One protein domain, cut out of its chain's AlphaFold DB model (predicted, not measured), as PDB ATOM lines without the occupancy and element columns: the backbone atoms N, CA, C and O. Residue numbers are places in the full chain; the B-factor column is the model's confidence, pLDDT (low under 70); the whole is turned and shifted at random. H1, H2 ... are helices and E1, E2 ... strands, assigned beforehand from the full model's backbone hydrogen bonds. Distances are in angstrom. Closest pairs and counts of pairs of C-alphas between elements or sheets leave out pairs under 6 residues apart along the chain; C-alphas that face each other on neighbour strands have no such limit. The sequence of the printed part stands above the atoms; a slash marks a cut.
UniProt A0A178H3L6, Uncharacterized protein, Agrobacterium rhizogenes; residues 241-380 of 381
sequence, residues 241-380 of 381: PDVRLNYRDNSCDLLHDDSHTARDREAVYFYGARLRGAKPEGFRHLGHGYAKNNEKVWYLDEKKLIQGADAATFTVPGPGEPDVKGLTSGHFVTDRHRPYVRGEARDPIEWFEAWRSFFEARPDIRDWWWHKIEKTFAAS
ATOM      1  N   PRO A 241      14.000  96.154  76.013       98.06
ATOM      2  CA  PRO A 241      12.560  96.340  76.158       98.06
ATOM      3  C   PRO A 241      11.788  95.951  74.894       98.06
ATOM      4  O   PRO A 241      12.183  96.313  73.780       98.06
ATOM      5  N   ASP A 242      10.672  95.245  75.078       96.44
ATOM      6  CA  ASP A 242       9.719  95.008  73.993       96.44
ATOM      7  C   ASP A 242       8.971  96.327  73.707       96.44
ATOM      8  O   ASP A 242       8.826  97.173  74.590       96.44
ATOM      9  N   VAL A 243       8.503  96.535  72.474       96.75
ATOM     10  CA  VAL A 243       7.786  97.766  72.090       96.75
ATOM     11  C   VAL A 243       6.303  97.464  71.918       96.75
ATOM     12  O   VAL A 243       5.932  96.664  71.054       96.75
ATOM     13  N   ARG A 244       5.452  98.137  72.698       95.38
ATOM     14  CA  ARG A 244       3.995  98.140  72.510       95.38
ATOM     15  C   ARG A 244       3.570  99.426  71.816       95.38
ATOM     16  O   ARG A 244       3.845 100.516  72.303       95.38
ATOM     17  N   LEU A 245       2.881  99.282  70.690       94.25
ATOM     18  CA  LEU A 245       2.354 100.393  69.902       94.25
ATOM     19  C   LEU A 245       0.887 100.640  70.290       94.25
ATOM     20  O   LEU A 245       0.058  99.741  70.137       94.25
ATOM     21  N   ASN A 246       0.560 101.838  70.783       93.06
ATOM     22  CA  ASN A 246      -0.783 102.200  71.241       93.06
ATOM     23  C   ASN A 246      -1.482 103.117  70.227       93.06
ATOM     24  O   ASN A 246      -1.296 104.330  70.205       93.06
ATOM     25  N   TYR A 247      -2.358 102.541  69.405       90.19
ATOM     26  CA  TYR A 247      -3.086 103.279  68.361       90.19
ATOM     27  C   TYR A 247      -4.220 104.174  68.888       90.19
ATOM     28  O   TYR A 247      -4.752 104.990  68.143       90.19
ATOM     29  N   ARG A 248      -4.615 104.027  70.160       90.25
ATOM     30  CA  ARG A 248      -5.701 104.823  70.758       90.25
ATOM     31  C   ARG A 248      -5.267 106.248  71.096       90.25
ATOM     32  O   ARG A 248      -6.068 107.167  70.965       90.25
ATOM     33  N   ASP A 249      -4.036 106.413  71.564       93.38
ATOM     34  CA  ASP A 249      -3.477 107.688  72.029       93.38
ATOM     35  C   ASP A 249      -2.186 108.076  71.292       93.38
ATOM     36  O   ASP A 249      -1.524 109.044  71.657       93.38
ATOM     37  N   ASN A 250      -1.852 107.344  70.228       93.19
ATOM     38  CA  ASN A 250      -0.668 107.538  69.399       93.19
ATOM     39  C   ASN A 250       0.668 107.465  70.165       93.19
ATOM     40  O   ASN A 250       1.641 108.113  69.782       93.19
ATOM     41  N   SER A 251       0.727 106.668  71.235       94.69
ATOM     42  CA  SER A 251       1.924 106.488  72.065       94.69
ATOM     43  C   SER A 251       2.627 105.147  71.826       94.69
ATOM     44  O   SER A 251       2.094 104.236  71.191       94.69
ATOM     45  N   CYS A 252       3.849 105.012  72.342       94.19
ATOM     46  CA  CYS A 252       4.597 103.757  72.348       94.19
ATOM     47  C   CYS A 252       5.159 103.500  73.747       94.19
ATOM     48  O   CYS A 252       5.822 104.377  74.302       94.19
ATOM     49  N   ASP A 253       4.971 102.288  74.266       95.88
ATOM     50  CA  ASP A 253       5.524 101.876  75.556       95.88
ATOM     51  C   ASP A 253       6.731 100.957  75.368       95.88
ATOM     52  O   ASP A 253       6.703 100.020  74.561       95.88
ATOM     53  N   LEU A 254       7.776 101.199  76.160       96.69
ATOM     54  CA  LEU A 254       8.932 100.313  76.281       96.69
ATOM     55  C   LEU A 254       8.714  99.374  77.469       96.69
ATOM     56  O   LEU A 254       8.822  99.773  78.627       96.69
ATOM     57  N   LEU A 255       8.399  98.115  77.181       96.06
ATOM     58  CA  LEU A 255       8.050  97.109  78.176       96.06
ATOM     59  C   LEU A 255       9.305  96.368  78.644       96.06
ATOM     60  O   LEU A 255       9.699  95.358  78.060       96.06
ATOM     61  N   HIS A 256       9.950  96.878  79.693       96.12
ATOM     62  CA  HIS A 256      11.136  96.254  80.289       96.12
ATOM     63  C   HIS A 256      10.782  94.989  81.092       96.12
ATOM     64  O   HIS A 256      11.312  93.903  80.832       96.12
ATOM     65  N   ASP A 257       9.833  95.106  82.023       93.31
ATOM     66  CA  ASP A 257       9.523  94.039  82.982       93.31
ATOM     67  C   ASP A 257       8.939  92.788  82.313       93.31
ATOM     68  O   ASP A 257       9.239  91.655  82.705       93.31
ATOM     69  N   ASP A 258       8.177  93.001  81.239       91.88
ATOM     70  CA  ASP A 258       7.552  91.945  80.454       91.88
ATOM     71  C   ASP A 258       8.396  91.416  79.297       91.88
ATOM     72  O   ASP A 258       8.032  90.403  78.696       91.88
ATOM     73  N   SER A 259       9.535  92.046  79.004       95.81
ATOM     74  CA  SER A 259      10.305  91.685  77.822       95.81
ATOM     75  C   SER A 259      10.781  90.232  77.843       95.81
ATOM     76  O   SER A 259      11.242  89.680  78.853       95.81
ATOM     77  N   HIS A 260      10.736  89.625  76.660       95.88
ATOM     78  CA  HIS A 260      11.267  88.291  76.398       95.88
ATOM     79  C   HIS A 260      12.691  88.318  75.842       95.88
ATOM     80  O   HIS A 260      13.246  87.260  75.513       95.88
ATOM     81  N   THR A 261      13.298  89.501  75.768       98.19
ATOM     82  CA  THR A 261      14.554  89.733  75.065       98.19
ATOM     83  C   THR A 261      15.601  90.312  75.998       98.19
ATOM     84  O   THR A 261      15.362  91.265  76.730       98.19
ATOM     85  N   ALA A 262      16.792  89.738  75.952       98.44
ATOM     86  CA  ALA A 262      17.941  90.216  76.700       98.44
ATOM     87  C   ALA A 262      19.188  90.139  75.825       98.44
ATOM     88  O   ALA A 262      19.194  89.470  74.789       98.44
ATOM     89  N   ARG A 263      20.261  90.805  76.225       98.25
ATOM     90  CA  ARG A 263      21.550  90.715  75.544       98.25
ATOM     91  C   ARG A 263      22.693  90.743  76.531       98.25
ATOM     92  O   ARG A 263      22.554  91.254  77.632       98.25
ATOM     93  N   ASP A 264      23.825  90.230  76.086       98.00
ATOM     94  CA  ASP A 264      25.131  90.503  76.670       98.00
ATOM     95  C   ASP A 264      26.038  91.153  75.606       98.00
ATOM     96  O   ASP A 264      25.550  91.656  74.591       98.00
ATOM     97  N   ARG A 265      27.364  91.154  75.800       97.19
ATOM     98  CA  ARG A 265      28.298  91.732  74.814       97.19
ATOM     99  C   ARG A 265      28.425  90.924  73.518       97.19
ATOM    100  O   ARG A 265      28.895  91.465  72.522       97.19
ATOM    101  N   GLU A 266      28.036  89.651  73.500       95.81
ATOM    102  CA  GLU A 266      28.260  88.726  72.379       95.81
ATOM    103  C   GLU A 266      26.968  88.255  71.688       95.81
ATOM    104  O   GLU A 266      26.996  87.795  70.539       95.81
ATOM    105  N   ALA A 267      25.838  88.282  72.388       96.81
ATOM    106  CA  ALA A 267      24.630  87.572  72.018       96.81
ATOM    107  C   ALA A 267      23.354  88.317  72.406       96.81
ATOM    108  O   ALA A 267      23.255  88.940  73.459       96.81
ATOM    109  N   VAL A 268      22.342  88.167  71.555       97.88
ATOM    110  CA  VAL A 268      20.949  88.474  71.883       97.88
ATOM    111  C   VAL A 268      20.246  87.167  72.226       97.88
ATOM    112  O   VAL A 268      20.438  86.149  71.555       97.88
ATOM    113  N   TYR A 269      19.426  87.200  73.264       97.75
ATOM    114  CA  TYR A 269      18.630  86.095  73.764       97.75
ATOM    115  C   TYR A 269      17.153  86.440  73.620       97.75
ATOM    116  O   TYR A 269      16.727  87.521  74.005       97.75
ATOM    117  N   PHE A 270      16.374  85.504  73.088       97.25
ATOM    118  CA  PHE A 270      14.926  85.606  72.956       97.25
ATOM    119  C   PHE A 270      14.288  84.343  73.540       97.25
ATOM    120  O   PHE A 270      14.644  83.230  73.140       97.25
ATOM    121  N   TYR A 271      13.401  84.497  74.529       95.94
ATOM    122  CA  TYR A 271      12.881  83.393  75.357       95.94
ATOM    123  C   TYR A 271      13.995  82.482  75.919       95.94
ATOM    124  O   TYR A 271      13.932  81.253  75.833       95.94
ATOM    125  N   GLY A 272      15.081  83.079  76.421       95.75
ATOM    126  CA  GLY A 272      16.234  82.356  76.965       95.75
ATOM    127  C   GLY A 272      17.047  81.572  75.927       95.75
ATOM    128  O   GLY A 272      17.917  80.778  76.286       95.75
ATOM    129  N   ALA A 273      16.793  81.724  74.626       95.25
ATOM    130  CA  ALA A 273      17.569  81.090  73.562       95.25
ATOM    131  C   ALA A 273      18.386  82.129  72.794       95.25
ATOM    132  O   ALA A 273      17.880  83.198  72.474       95.25
ATOM    133  N   ARG A 274      19.643  81.807  72.463       95.31
ATOM    134  CA  ARG A 274      20.485  82.684  71.642       95.31
ATOM    135  C   ARG A 274      19.854  82.852  70.257       95.31
ATOM    136  O   ARG A 274      19.670  81.867  69.541       95.31
ATOM    137  N   LEU A 275      19.552  84.087  69.875       94.38
ATOM    138  CA  LEU A 275      19.009  84.431  68.569       94.38
ATOM    139  C   LEU A 275      20.138  84.394  67.533       94.38
ATOM    140  O   LEU A 275      21.069  85.203  67.550       94.38
ATOM    141  N   ARG A 276      20.102  83.399  66.641       88.50
ATOM    142  CA  ARG A 276      21.206  83.134  65.711       88.50
ATOM    143  C   ARG A 276      21.420  84.313  64.757       88.50
ATOM    144  O   ARG A 276      20.506  84.755  64.068       88.50
ATOM    145  N   GLY A 277      22.668  84.775  64.679       87.00
ATOM    146  CA  GLY A 277      23.087  85.834  63.760       87.00
ATOM    147  C   GLY A 277      22.715  87.254  64.194       87.00
ATOM    148  O   GLY A 277      23.045  88.180  63.452       87.00
ATOM    149  N   ALA A 278      22.067  87.423  65.352       93.56
ATOM    150  CA  ALA A 278      21.804  88.722  65.957       93.56
ATOM    151  C   ALA A 278      23.032  89.212  66.726       93.56
ATOM    152  O   ALA A 278      23.529  88.527  67.622       93.56
ATOM    153  N   LYS A 279      23.520  90.401  66.357       94.44
ATOM    154  CA  LYS A 279      24.555  91.114  67.115       94.44
ATOM    155  C   LYS A 279      23.878  92.015  68.155       94.44
ATOM    156  O   LYS A 279      22.904  92.663  67.773       94.44
ATOM    157  N   PRO A 280      24.384  92.085  69.400       96.56
ATOM    158  CA  PRO A 280      23.822  92.935  70.459       96.56
ATOM    159  C   PRO A 280      23.786  94.427  70.121       96.56
ATOM    160  O   PRO A 280      22.846  95.129  70.499       96.56
ATOM    161  N   GLU A 281      24.811  94.902  69.414       95.94
ATOM    162  CA  GLU A 281      24.965  96.304  69.039       95.94
ATOM    163  C   GLU A 281      23.797  96.775  68.167       95.94
ATOM    164  O   GLU A 281      23.499  96.189  67.125       95.94
ATOM    165  N   GLY A 282      23.115  97.829  68.619       94.81
ATOM    166  CA  GLY A 282      21.953  98.394  67.934       94.81
ATOM    167  C   GLY A 282      20.712  97.496  67.920       94.81
ATOM    168  O   GLY A 282      19.717  97.884  67.309       94.81
ATOM    169  N   PHE A 283      20.737  96.318  68.565       98.12
ATOM    170  CA  PHE A 283      19.572  95.438  68.600       98.12
ATOM    171  C   PHE A 283      18.444  96.068  69.417       98.12
ATOM    172  O   PHE A 283      18.634  96.396  70.589       98.12
ATOM    173  N   ARG A 284      17.271  96.218  68.801       97.81
ATOM    174  CA  ARG A 284      16.068  96.773  69.426       97.81
ATOM    175  C   ARG A 284      14.798  96.229  68.785       97.81
ATOM    176  O   ARG A 284      14.791  95.875  67.602       97.81
ATOM    177  N   HIS A 285      13.720  96.234  69.557       98.12
ATOM    178  CA  HIS A 285      12.371  96.011  69.045       98.12
ATOM    179  C   HIS A 285      11.866  97.216  68.259       98.12
ATOM    180  O   HIS A 285      12.250  98.356  68.522       98.12
ATOM    181  N   LEU A 286      11.004  96.937  67.285       97.00
ATOM    182  CA  LEU A 286      10.286  97.925  66.481       97.00
ATOM    183  C   LEU A 286       8.768  97.886  66.730       97.00
ATOM    184  O   LEU A 286       8.059  98.772  66.271       97.00
ATOM    185  N   GLY A 287       8.280  96.872  67.451       95.31
ATOM    186  CA  GLY A 287       6.857  96.582  67.628       95.31
ATOM    187  C   GLY A 287       6.380  95.465  66.698       95.31
ATOM    188  O   GLY A 287       7.085  95.066  65.769       95.31
ATOM    189  N   HIS A 288       5.190  94.925  66.976       93.69
ATOM    190  CA  HIS A 288       4.535  93.887  66.158       93.69
ATOM    191  C   HIS A 288       5.384  92.637  65.888       93.69
ATOM    192  O   HIS A 288       5.333  92.056  64.806       93.69
ATOM    193  N   GLY A 289       6.217  92.252  66.856       94.88
ATOM    194  CA  GLY A 289       7.116  91.105  66.730       94.88
ATOM    195  C   GLY A 289       8.338  91.354  65.839       94.88
ATOM    196  O   GLY A 289       9.119  90.431  65.625       94.88
ATOM    197  N   TYR A 290       8.560  92.569  65.327       97.31
ATOM    198  CA  TYR A 290       9.754  92.898  64.548       97.31
ATOM    199  C   TYR A 290      10.853  93.490  65.423       97.31
ATOM    200  O   TYR A 290      10.618  94.324  66.299       97.31
ATOM    201  N   ALA A 291      12.088  93.099  65.133       97.88
ATOM    202  CA  ALA A 291      13.282  93.660  65.744       97.88
ATOM    203  C   ALA A 291      14.387  93.800  64.704       97.88
ATOM    204  O   ALA A 291      14.405  93.100  63.692       97.88
ATOM    205  N   LYS A 292      15.337  94.691  64.953       97.56
ATOM    206  CA  LYS A 292      16.496  94.874  64.079       97.56
ATOM    207  C   LYS A 292      17.734  95.188  64.883       97.56
ATOM    208  O   LYS A 292      17.645  95.663  66.007       97.56
ATOM    209  N   ASN A 293      18.874  94.997  64.245       95.69
ATOM    210  CA  ASN A 293      20.110  95.675  64.586       95.69
ATOM    211  C   ASN A 293      20.538  96.537  63.389       95.69
ATOM    212  O   ASN A 293      19.736  96.802  62.490       95.69
ATOM    213  N   ASN A 294      21.790  96.984  63.365       93.31
ATOM    214  CA  ASN A 294      22.286  97.848  62.290       93.31
ATOM    215  C   ASN A 294      22.383  97.144  60.921       93.31
ATOM    216  O   ASN A 294      22.478  97.821  59.905       93.31
ATOM    217  N   GLU A 295      22.347  95.809  60.874       94.56
ATOM    218  CA  GLU A 295      22.622  95.025  59.658       94.56
ATOM    219  C   GLU A 295      21.441  94.165  59.200       94.56
ATOM    220  O   GLU A 295      21.335  93.825  58.025       94.56
ATOM    221  N   LYS A 296      20.586  93.735  60.128       97.06
ATOM    222  CA  LYS A 296      19.605  92.672  59.909       97.06
ATOM    223  C   LYS A 296      18.295  92.971  60.618       97.06
ATOM    224  O   LYS A 296      18.251  93.725  61.593       97.06
ATOM    225  N   VAL A 297      17.245  92.319  60.134       97.88
ATOM    226  CA  VAL A 297      15.882  92.423  60.656       97.88
ATOM    227  C   VAL A 297      15.332  91.030  60.922       97.88
ATOM    228  O   VAL A 297      15.542  90.104  60.138       97.88
ATOM    229  N   TRP A 298      14.617  90.879  62.028       97.38
ATOM    230  CA  TRP A 298      13.987  89.640  62.448       97.38
ATOM    231  C   TRP A 298      12.490  89.823  62.625       97.38
ATOM    232  O   TRP A 298      12.033  90.867  63.089       97.38
ATOM    233  N   TYR A 299      11.759  88.760  62.316       96.38
ATOM    234  CA  TYR A 299      10.402  88.543  62.789       96.38
ATOM    235  C   TYR A 299      10.459  87.521  63.930       96.38
ATOM    236  O   TYR A 299      10.735  86.336  63.721       96.38
ATOM    237  N   LEU A 300      10.317  88.010  65.158       95.25
ATOM    238  CA  LEU A 300      10.612  87.283  66.387       95.25
ATOM    239  C   LEU A 300       9.565  86.227  66.732       95.25
ATOM    240  O   LEU A 300       9.958  85.180  67.247       95.25
ATOM    241  N   ASP A 301       8.291  86.433  66.394       90.31
ATOM    242  CA  ASP A 301       7.221  85.457  66.661       90.31
ATOM    243  C   ASP A 301       7.543  84.083  66.049       90.31
ATOM    244  O   ASP A 301       7.331  83.043  66.668       90.31
ATOM    245  N   GLU A 302       8.161  84.086  64.864       91.12
ATOM    246  CA  GLU A 302       8.636  82.886  64.164       91.12
ATOM    247  C   GLU A 302      10.159  82.686  64.279       91.12
ATOM    248  O   GLU A 302      10.734  81.802  63.642       91.12
ATOM    249  N   LYS A 303      10.840  83.494  65.104       91.19
ATOM    250  CA  LYS A 303      12.302  83.481  65.321       91.19
ATOM    251  C   LYS A 303      13.101  83.545  64.012       91.19
ATOM    252  O   LYS A 303      14.179  82.955  63.889       91.19
ATOM    253  N   LYS A 304      12.570  84.266  63.025       91.31
ATOM    254  CA  LYS A 304      13.027  84.262  61.638       91.31
ATOM    255  C   LYS A 304      13.879  85.488  61.322       91.31
ATOM    256  O   LYS A 304      13.499  86.612  61.624       91.31
ATOM    257  N   LEU A 305      15.020  85.271  60.663       95.94
ATOM    258  CA  LEU A 305      15.782  86.327  59.984       95.94
ATOM    259  C   LEU A 305      15.102  86.650  58.646       95.94
ATOM    260  O   LEU A 305      14.913  85.747  57.828       95.94
ATOM    261  N   ILE A 306      14.778  87.920  58.410       96.75
ATOM    262  CA  ILE A 306      14.168  88.383  57.159       96.75
ATOM    263  C   ILE A 306      15.277  88.558  56.116       96.75
ATOM    264  O   ILE A 306      16.106  89.464  56.206       96.75
ATOM    265  N   GLN A 307      15.330  87.649  55.141       94.94
ATOM    266  CA  GLN A 307      16.375  87.651  54.115       94.94
ATOM    267  C   GLN A 307      16.203  88.831  53.155       94.94
ATOM    268  O   GLN A 307      15.112  89.063  52.639       94.94
ATOM    269  N   GLY A 308      17.293  89.555  52.891       95.12
ATOM    270  CA  GLY A 308      17.301  90.669  51.938       95.12
ATOM    271  C   GLY A 308      16.534  91.917  52.386       95.12
ATOM    272  O   GLY A 308      16.270  92.775  51.540       95.12
ATOM    273  N   ALA A 309      16.178  92.008  53.673       97.56
ATOM    274  CA  ALA A 309      15.652  93.228  54.270       97.56
ATOM    275  C   ALA A 309      16.743  94.294  54.383       97.56
ATOM    276  O   ALA A 309      17.832  94.021  54.894       97.56
ATOM    277  N   ASP A 310      16.434  95.511  53.943       98.06
ATOM    278  CA  ASP A 310      17.280  96.671  54.192       98.06
ATOM    279  C   ASP A 310      17.043  97.152  55.623       98.06
ATOM    280  O   ASP A 310      16.116  97.911  55.912       98.06
ATOM    281  N   ALA A 311      17.902  96.693  56.535       97.12
ATOM    282  CA  ALA A 311      17.814  97.068  57.933       97.12
ATOM    283  C   ALA A 311      17.846  98.587  58.113       97.12
ATOM    284  O   ALA A 311      17.110  99.076  58.962       97.12
ATOM    285  N   ALA A 312      18.622  99.348  57.334       96.88
ATOM    286  CA  ALA A 312      18.760 100.793  57.523       96.88
ATOM    287  C   ALA A 312      17.431 101.539  57.323       96.88
ATOM    288  O   ALA A 312      17.156 102.488  58.056       96.88
ATOM    289  N   THR A 313      16.597 101.063  56.395       97.56
ATOM    290  CA  THR A 313      15.315 101.681  56.027       97.56
ATOM    291  C   THR A 313      14.087 100.895  56.485       97.56
ATOM    292  O   THR A 313      12.973 101.308  56.198       97.56
ATOM    293  N   PHE A 314      14.247  99.787  57.210       98.12
ATOM    294  CA  PHE A 314      13.111  98.992  57.676       98.12
ATOM    295  C   PHE A 314      12.214  99.776  58.647       98.12
ATOM    296  O   PHE A 314      12.673 100.227  59.703       98.12
ATOM    297  N   THR A 315      10.929  99.865  58.310       96.25
ATOM    298  CA  THR A 315       9.912 100.664  58.994       96.25
ATOM    299  C   THR A 315       8.706  99.805  59.360       96.25
ATOM    300  O   THR A 315       8.152  99.082  58.529       96.25
ATOM    301  N   VAL A 316       8.286  99.929  60.619       95.94
ATOM    302  CA  VAL A 316       7.011  99.420  61.130       95.94
ATOM    303  C   VAL A 316       6.071 100.620  61.254       95.94
ATOM    304  O   VAL A 316       6.392 101.504  62.049       95.94
ATOM    305  N   PRO A 317       4.960 100.678  60.493       93.50
ATOM    306  CA  PRO A 317       3.959 101.723  60.646       93.50
ATOM    307  C   PRO A 317       3.470 101.815  62.093       93.50
ATOM    308  O   PRO A 317       2.938 100.853  62.663       93.50
ATOM    309  N   GLY A 318       3.718 102.968  62.695       92.12
ATOM    310  CA  GLY A 318       3.471 103.243  64.096       92.12
ATOM    311  C   GLY A 318       2.122 103.913  64.355       92.12
ATOM    312  O   GLY A 318       1.368 104.234  63.434       92.12
ATOM    313  N   PRO A 319       1.800 104.142  65.632       91.75
ATOM    314  CA  PRO A 319       0.638 104.922  66.028       91.75
ATOM    315  C   PRO A 319       0.678 106.345  65.456       91.75
ATOM    316  O   PRO A 319       1.732 106.975  65.408       91.75
ATOM    317  N   GLY A 320      -0.476 106.849  65.018       90.56
ATOM    318  CA  GLY A 320      -0.606 108.153  64.360       90.56
ATOM    319  C   GLY A 320      -0.279 108.156  62.863       90.56
ATOM    320  O   GLY A 320      -0.588 109.137  62.187       90.56
ATOM    321  N   GLU A 321       0.289 107.076  62.323       91.31
ATOM    322  CA  GLU A 321       0.481 106.921  60.881       91.31
ATOM    323  C   GLU A 321      -0.772 106.334  60.216       91.31
ATOM    324  O   GLU A 321      -1.536 105.609  60.866       91.31
ATOM    325  N   PRO A 322      -1.018 106.628  58.925       90.62
ATOM    326  CA  PRO A 322      -2.136 106.033  58.211       90.62
ATOM    327  C   PRO A 322      -2.057 104.512  58.213       90.62
ATOM    328  O   PRO A 322      -1.008 103.929  57.929       90.62
ATOM    329  N   ASP A 323      -3.195 103.883  58.497       83.12
ATOM    330  CA  ASP A 323      -3.303 102.434  58.478       83.12
ATOM    331  C   ASP A 323      -3.023 101.886  57.074       83.12
ATOM    332  O   ASP A 323      -3.520 102.398  56.063       83.12
ATOM    333  N   VAL A 324      -2.231 100.821  57.022       88.19
ATOM    334  CA  VAL A 324      -1.947 100.102  55.785       88.19
ATOM    335  C   VAL A 324      -3.033  99.049  55.638       88.19
ATOM    336  O   VAL A 324      -3.032  98.034  56.330       88.19
ATOM    337  N   LYS A 325      -3.971  99.275  54.714       79.62
ATOM    338  CA  LYS A 325      -5.062  98.332  54.431       79.62
ATOM    339  C   LYS A 325      -4.527  97.147  53.635       79.62
ATOM    340  O   LYS A 325      -4.648  97.100  52.412       79.62
ATOM    341  N   GLY A 326      -3.865  96.224  54.321       71.62
ATOM    342  CA  GLY A 326      -3.266  95.062  53.683       71.62
ATOM    343  C   GLY A 326      -4.295  94.093  53.104       71.62
ATOM    344  O   GLY A 326      -5.475  94.100  53.441       71.62
ATOM    345  N   LEU A 327      -3.807  93.212  52.232       74.12
ATOM    346  CA  LEU A 327      -4.601  92.185  51.542       74.12
ATOM    347  C   LEU A 327      -4.893  90.948  52.416       74.12
ATOM    348  O   LEU A 327      -5.529  89.994  51.977       74.12
ATOM    349  N   THR A 328      -4.383  90.939  53.647       80.12
ATOM    350  CA  THR A 328      -4.495  89.855  54.636       80.12
ATOM    351  C   THR A 328      -4.655  90.469  56.023       80.12
ATOM    352  O   THR A 328      -4.517  91.677  56.165       80.12
ATOM    353  N   SER A 329      -4.936  89.676  57.057       79.38
ATOM    354  CA  SER A 329      -4.861  90.161  58.437       79.38
ATOM    355  C   SER A 329      -3.412  90.177  58.937       79.38
ATOM    356  O   SER A 329      -2.626  89.276  58.637       79.38
ATOM    357  N   GLY A 330      -3.057  91.188  59.730       81.56
ATOM    358  CA  GLY A 330      -1.765  91.265  60.410       81.56
ATOM    359  C   GLY A 330      -1.122  92.644  60.332       81.56
ATOM    360  O   GLY A 330      -1.760  93.622  59.960       81.56
ATOM    361  N   HIS A 331       0.156  92.697  60.700       88.62
ATOM    362  CA  HIS A 331       0.958  93.914  60.671       88.62
ATOM    363  C   HIS A 331       1.851  93.926  59.433       88.62
ATOM    364  O   HIS A 331       2.644  93.000  59.210       88.62
ATOM    365  N   PHE A 332       1.712  94.978  58.633       93.69
ATOM    366  CA  PHE A 332       2.460  95.170  57.396       93.69
ATOM    367  C   PHE A 332       3.605  96.126  57.658       93.69
ATOM    368  O   PHE A 332       3.430  97.174  58.271       93.69
ATOM    369  N   VAL A 333       4.783  95.747  57.199       96.19
ATOM    370  CA  VAL A 333       6.013  96.509  57.403       96.19
ATOM    371  C   VAL A 333       6.718  96.635  56.067       96.19
ATOM    372  O   VAL A 333       6.400  95.909  55.126       96.19
ATOM    373  N   THR A 334       7.654  97.559  55.930       97.50
ATOM    374  CA  THR A 334       8.315  97.781  54.641       97.50
ATOM    375  C   THR A 334       9.728  98.297  54.835       97.50
ATOM    376  O   THR A 334      10.062  98.845  55.879       97.50
ATOM    377  N   ASP A 335      10.573  98.106  53.833       98.25
ATOM    378  CA  ASP A 335      11.821  98.839  53.680       98.25
ATOM    379  C   ASP A 335      11.818  99.588  52.340       98.25
ATOM    380  O   ASP A 335      10.835  99.581  51.591       98.25
ATOM    381  N   ARG A 336      12.945 100.212  51.994       97.88
ATOM    382  CA  ARG A 336      13.108 100.931  50.727       97.88
ATOM    383  C   ARG A 336      12.817 100.092  49.480       97.88
ATOM    384  O   ARG A 336      12.485 100.658  48.433       97.88
ATOM    385  N   HIS A 337      12.953  98.776  49.558       98.00
ATOM    386  CA  HIS A 337      12.877  97.874  48.419       98.00
ATOM    387  C   HIS A 337      11.523  97.187  48.273       98.00
ATOM    388  O   HIS A 337      11.132  96.930  47.134       98.00
ATOM    389  N   ARG A 338      10.834  96.860  49.373       97.81
ATOM    390  CA  ARG A 338       9.581  96.088  49.327       97.81
ATOM    391  C   ARG A 338       8.793  96.095  50.647       97.81
ATOM    392  O   ARG A 338       9.344  96.437  51.699       97.81
ATOM    393  N   PRO A 339       7.514  95.685  50.621       97.06
ATOM    394  CA  PRO A 339       6.757  95.367  51.823       97.06
ATOM    395  C   PRO A 339       6.981  93.921  52.299       97.06
ATOM    396  O   PRO A 339       7.407  93.047  51.540       97.06
ATOM    397  N   TYR A 340       6.658  93.671  53.568       96.44
ATOM    398  CA  TYR A 340       6.728  92.371  54.226       96.44
ATOM    399  C   TYR A 340       5.482  92.101  55.070       96.44
ATOM    400  O   TYR A 340       4.889  93.011  55.655       96.44
ATOM    401  N   VAL A 341       5.126  90.818  55.188       94.06
ATOM    402  CA  VAL A 341       4.061  90.332  56.080       94.06
ATOM    403  C   VAL A 341       4.566  89.108  56.819       94.06
ATOM    404  O   VAL A 341       4.937  88.127  56.175       94.06
ATOM    405  N   ARG A 342       4.576  89.163  58.156       93.12
ATOM    406  CA  ARG A 342       5.102  88.096  59.030       93.12
ATOM    407  C   ARG A 342       6.520  87.660  58.638       93.12
ATOM    408  O   ARG A 342       6.850  86.481  58.580       93.12
ATOM    409  N   GLY A 343       7.358  88.638  58.292       94.12
ATOM    410  CA  GLY A 343       8.734  88.401  57.850       94.12
ATOM    411  C   GLY A 343       8.901  87.824  56.438       94.12
ATOM    412  O   GLY A 343      10.034  87.531  56.056       94.12
ATOM    413  N   GLU A 344       7.828  87.678  55.655       95.00
ATOM    414  CA  GLU A 344       7.898  87.293  54.239       95.00
ATOM    415  C   GLU A 344       7.860  88.514  53.329       95.00
ATOM    416  O   GLU A 344       6.965  89.349  53.456       95.00
ATOM    417  N   ALA A 345       8.799  88.585  52.384       96.75
ATOM    418  CA  ALA A 345       8.809  89.589  51.327       96.75
ATOM    419  C   ALA A 345       7.557  89.476  50.449       96.75
ATOM    420  O   ALA A 345       7.123  88.374  50.110       96.75
ATOM    421  N   ARG A 346       7.001  90.619  50.053       95.94
ATOM    422  CA  ARG A 346       5.865  90.704  49.131       95.94
ATOM    423  C   ARG A 346       6.229  91.450  47.861       95.94
ATOM    424  O   ARG A 346       7.205  92.200  47.841       95.94
ATOM    425  N   ASP A 347       5.432  91.232  46.819       95.81
ATOM    426  CA  ASP A 347       5.557  91.963  45.565       95.81
ATOM    427  C   ASP A 347       5.137  93.432  45.774       95.81
ATOM    428  O   ASP A 347       3.995  93.697  46.166       95.81
ATOM    429  N   PRO A 348       6.038  94.399  45.522       96.56
ATOM    430  CA  PRO A 348       5.715  95.820  45.525       96.56
ATOM    431  C   PRO A 348       4.495  96.202  44.669       96.56
ATOM    432  O   PRO A 348       3.728  97.073  45.069       96.56
ATOM    433  N   ILE A 349       4.287  95.570  43.509       95.19
ATOM    434  CA  ILE A 349       3.187  95.921  42.595       95.19
ATOM    435  C   ILE A 349       1.837  95.542  43.205       95.19
ATOM    436  O   ILE A 349       0.926  96.368  43.234       95.19
ATOM    437  N   GLU A 350       1.722  94.329  43.751       94.62
ATOM    438  CA  GLU A 350       0.491  93.853  44.401       94.62
ATOM    439  C   GLU A 350       0.104  94.713  45.614       94.62
ATOM    440  O   GLU A 350      -1.074  94.895  45.913       94.62
ATOM    441  N   TRP A 351       1.101  95.263  46.308       95.19
ATOM    442  CA  TRP A 351       0.919  96.026  47.543       95.19
ATOM    443  C   TRP A 351       0.888  97.545  47.341       95.19
ATOM    444  O   TRP A 351       0.727  98.282  48.314       95.19
ATOM    445  N   PHE A 352       1.013  98.033  46.106       95.25
ATOM    446  CA  PHE A 352       1.108  99.462  45.803       95.25
ATOM    447  C   PHE A 352      -0.071 100.276  46.353       95.25
ATOM    448  O   PHE A 352       0.129 101.263  47.063       95.25
ATOM    449  N   GLU A 353      -1.301  99.839  46.087       94.00
ATOM    450  CA  GLU A 353      -2.507 100.548  46.530       94.00
ATOM    451  C   GLU A 353      -2.676 100.511  48.056       94.00
ATOM    452  O   GLU A 353      -3.029 101.520  48.663       94.00
ATOM    453  N   ALA A 354      -2.358  99.378  48.692       94.88
ATOM    454  CA  ALA A 354      -2.477  99.200  50.142       94.88
ATOM    455  C   ALA A 354      -1.591 100.173  50.938       94.88
ATOM    456  O   ALA A 354      -1.959 100.592  52.034       94.88
ATOM    457  N   TRP A 355      -0.434 100.544  50.378       95.38
ATOM    458  CA  TRP A 355       0.538 101.440  51.007       95.38
ATOM    459  C   TRP A 355       0.384 102.917  50.620       95.38
ATOM    460  O   TRP A 355       1.123 103.748  51.150       95.38
ATOM    461  N   ARG A 356      -0.570 103.274  49.743       94.81
ATOM    462  CA  ARG A 356      -0.737 104.656  49.251       94.81
ATOM    463  C   ARG A 356      -0.839 105.667  50.389       94.81
ATOM    464  O   ARG A 356      -0.038 106.592  50.450       94.81
ATOM    465  N   SER A 357      -1.786 105.467  51.308       94.81
ATOM    466  CA  SER A 357      -2.042 106.434  52.383       94.81
ATOM    467  C   SER A 357      -0.816 106.656  53.269       94.81
ATOM    468  O   SER A 357      -0.558 107.784  53.670       94.81
ATOM    469  N   PHE A 358      -0.036 105.603  53.532       95.56
ATOM    470  CA  PHE A 358       1.199 105.704  54.306       95.56
ATOM    471  C   PHE A 358       2.246 106.577  53.599       95.56
ATOM    472  O   PHE A 358       2.780 107.501  54.210       95.56
ATOM    473  N   PHE A 359       2.526 106.324  52.315       95.94
ATOM    474  CA  PHE A 359       3.540 107.087  51.577       95.94
ATOM    475  C   PHE A 359       3.103 108.529  51.283       95.94
ATOM    476  O   PHE A 359       3.917 109.439  51.423       95.94
ATOM    477  N   GLU A 360       1.828 108.771  50.963       95.12
ATOM    478  CA  GLU A 360       1.296 110.129  50.750       95.12
ATOM    479  C   GLU A 360       1.394 110.999  52.015       95.12
ATOM    480  O   GLU A 360       1.654 112.199  51.928       95.12
ATOM    481  N   ALA A 361       1.245 110.400  53.201       95.62
ATOM    482  CA  ALA A 361       1.407 111.101  54.474       95.62
ATOM    483  C   ALA A 361       2.874 111.304  54.898       95.62
ATOM    484  O   ALA A 361       3.130 111.998  55.884       95.62
ATOM    485  N   ARG A 362       3.841 110.720  54.175       94.25
ATOM    486  CA  ARG A 362       5.276 110.726  54.509       94.25
ATOM    487  C   ARG A 362       6.133 111.301  53.369       94.25
ATOM    488  O   ARG A 362       6.976 110.597  52.810       94.25
ATOM    489  N   PRO A 363       5.993 112.601  53.036       93.00
ATOM    490  CA  PRO A 363       6.763 113.241  51.959       93.00
ATOM    491  C   PRO A 363       8.276 113.344  52.245       93.00
ATOM    492  O   PRO A 363       9.066 113.708  51.360       93.00
ATOM    493  N   ASP A 364       8.681 113.055  53.486       94.00
ATOM    494  CA  ASP A 364      10.068 112.903  53.923       94.00
ATOM    495  C   ASP A 364      10.719 111.620  53.378       94.00
ATOM    496  O   ASP A 364      11.934 111.581  53.174       94.00
ATOM    497  N   ILE A 365       9.925 110.590  53.078       93.56
ATOM    498  CA  ILE A 365      10.398 109.340  52.489       93.56
ATOM    499  C   ILE A 365      10.388 109.470  50.963       93.56
ATOM    500  O   ILE A 365       9.354 109.715  50.357       93.56
ATOM    501  N   ARG A 366      11.544 109.277  50.312       92.69
ATOM    502  CA  ARG A 366      11.689 109.391  48.846       92.69
ATOM    503  C   ARG A 366      12.551 108.288  48.247       92.69
ATOM    504  O   ARG A 366      13.450 107.747  48.897       92.69
ATOM    505  N   ASP A 367      12.286 107.985  46.977       93.69
ATOM    506  CA  ASP A 367      12.993 106.981  46.164       93.69
ATOM    507  C   ASP A 367      12.836 105.531  46.654       93.69
ATOM    508  O   ASP A 367      13.712 104.680  46.468       93.69
ATOM    509  N   TRP A 368      11.697 105.245  47.283       97.94
ATOM    510  CA  TRP A 368      11.303 103.892  47.690       97.94
ATOM    511  C   TRP A 368      10.549 103.189  46.564       97.94
ATOM    512  O   TRP A 368      10.124 103.830  45.601       97.94
ATOM    513  N   TRP A 369      10.392 101.869  46.682       97.94
ATOM    514  CA  TRP A 369       9.673 101.035  45.717       97.94
ATOM    515  C   TRP A 369       8.330 101.645  45.288       97.94
ATOM    516  O   TRP A 369       8.048 101.694  44.094       97.94
ATOM    517  N   TRP A 370       7.572 102.203  46.236       97.62
ATOM    518  CA  TRP A 370       6.254 102.784  45.985       97.62
ATOM    519  C   TRP A 370       6.320 103.967  45.009       97.62
ATOM    520  O   TRP A 370       5.688 103.942  43.958       97.62
ATOM    521  N   HIS A 371       7.208 104.930  45.268       97.12
ATOM    522  CA  HIS A 371       7.432 106.093  44.400       97.12
ATOM    523  C   HIS A 371       7.912 105.714  42.991       97.12
ATOM    524  O   HIS A 371       7.628 106.403  42.014       97.12
ATOM    525  N   LYS A 372       8.688 104.630  42.868       96.69
ATOM    526  CA  LYS A 372       9.163 104.146  41.561       96.69
ATOM    527  C   LYS A 372       8.012 103.568  40.734       96.69
ATOM    528  O   LYS A 372       7.949 103.813  39.529       96.69
ATOM    529  N   ILE A 373       7.097 102.846  41.379       96.56
ATOM    530  CA  ILE A 373       5.886 102.319  40.740       96.56
ATOM    531  C   ILE A 373       4.949 103.463  40.356       96.56
ATOM    532  O   ILE A 373       4.517 103.522  39.209       96.56
ATOM    533  N   GLU A 374       4.719 104.418  41.261       95.94
ATOM    534  CA  GLU A 374       3.887 105.596  40.997       95.94
ATOM    535  C   GLU A 374       4.362 106.363  39.754       95.94
ATOM    536  O   GLU A 374       3.572 106.613  38.845       95.94
ATOM    537  N   LYS A 375       5.670 106.654  39.655       94.50
ATOM    538  CA  LYS A 375       6.270 107.296  38.469       94.50
ATOM    539  C   LYS A 375       6.029 106.497  37.184       94.50
ATOM    540  O   LYS A 375       5.775 107.086  36.137       94.50
ATOM    541  N   THR A 376       6.098 105.170  37.259       93.25
ATOM    542  CA  THR A 376       5.894 104.280  36.103       93.25
ATOM    543  C   THR A 376       4.430 104.272  35.656       93.25
ATOM    544  O   THR A 376       4.146 104.362  34.462       93.25
ATOM    545  N   PHE A 377       3.486 104.227  36.599       91.31
ATOM    546  CA  PHE A 377       2.055 104.312  36.300       91.31
ATOM    547  C   PHE A 377       1.649 105.690  35.783       91.31
ATOM    548  O   PHE A 377       0.854 105.765  34.852       91.31
ATOM    549  N   ALA A 378       2.218 106.765  36.330       88.06
ATOM    550  CA  ALA A 378       1.987 108.120  35.842       88.06
ATOM    551  C   ALA A 378       2.490 108.314  34.403       88.06
ATOM    552  O   ALA A 378       1.828 108.982  33.625       88.06
ATOM    553  N   ALA A 379       3.617 107.694  34.029       85.25
ATOM    554  CA  ALA A 379       4.139 107.731  32.660       85.25
ATOM    555  C   ALA A 379       3.337 106.877  31.655       85.25
ATOM    556  O   ALA A 379       3.564 106.982  30.452       85.25
ATOM    557  N   SER A 380       2.441 106.013  32.143       78.62
ATOM    558  CA  SER A 380       1.607 105.114  31.331       78.62
ATOM    559  C   SER A 380       0.153 105.597  31.189       78.62
ATOM    560  O   SER A 380      -0.651 104.913  30.556       78.62
TER     561      SER A 380
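What this domain is: This is residues 241 to 380 of the 381 residues of an uncharacterized protein of Agrobacterium rhizogenes (UniProt A0A178H3L6). This long row of small parts has little regular structure: hairpins E1-E2 and E3-E4, meander E5-E6-E7, each strand the antiparallel neighbour of the one before, hairpin E8-E9, then helices H1 to H3, with residues 375 to 380 sticking out. The 140 printed residues, mixed in class, put 51 in named elements, nine strands before three helices. The whole is compact, radius of gyration of the C-alphas 15.8 A, spanning 53 by 33 by 27 A.

Where its parts are: Find E5, residues 284-287, from C-alpha 284 at (16.068, 96.773, 69.426); E6 is 290-292, E7 297-299. Before them look for E1, 242-246, E2, 251-255, E3, 261-263, E4, 268-270; after them E8, 332-334, E9, 339-341, H1, 348-351, H2, 356-360, and H3, 369-378, 14.4 A long, ending at C-alpha 378 (1.987, 108.120, 35.842).

How they stand to each other: In hairpin E5-E6, N 286 and O 290 are 2.8 A apart, within hydrogen-bond range. The closest C-alphas of E1 and E5, Val 243 and Gly 287, are 4.7 A apart. H1 and H3 only just touch, with 3 pairs of C-alphas within 8 A, the closest Pro 348 and Trp 369. Every O i to N i+4 pair is within range in H2 and H3; H1 is too short for one.

The domain as a whole: The printed part has no cut; links E4 to E5 and E7 to E8 are long; no printed residue is under 70 in pLDDT.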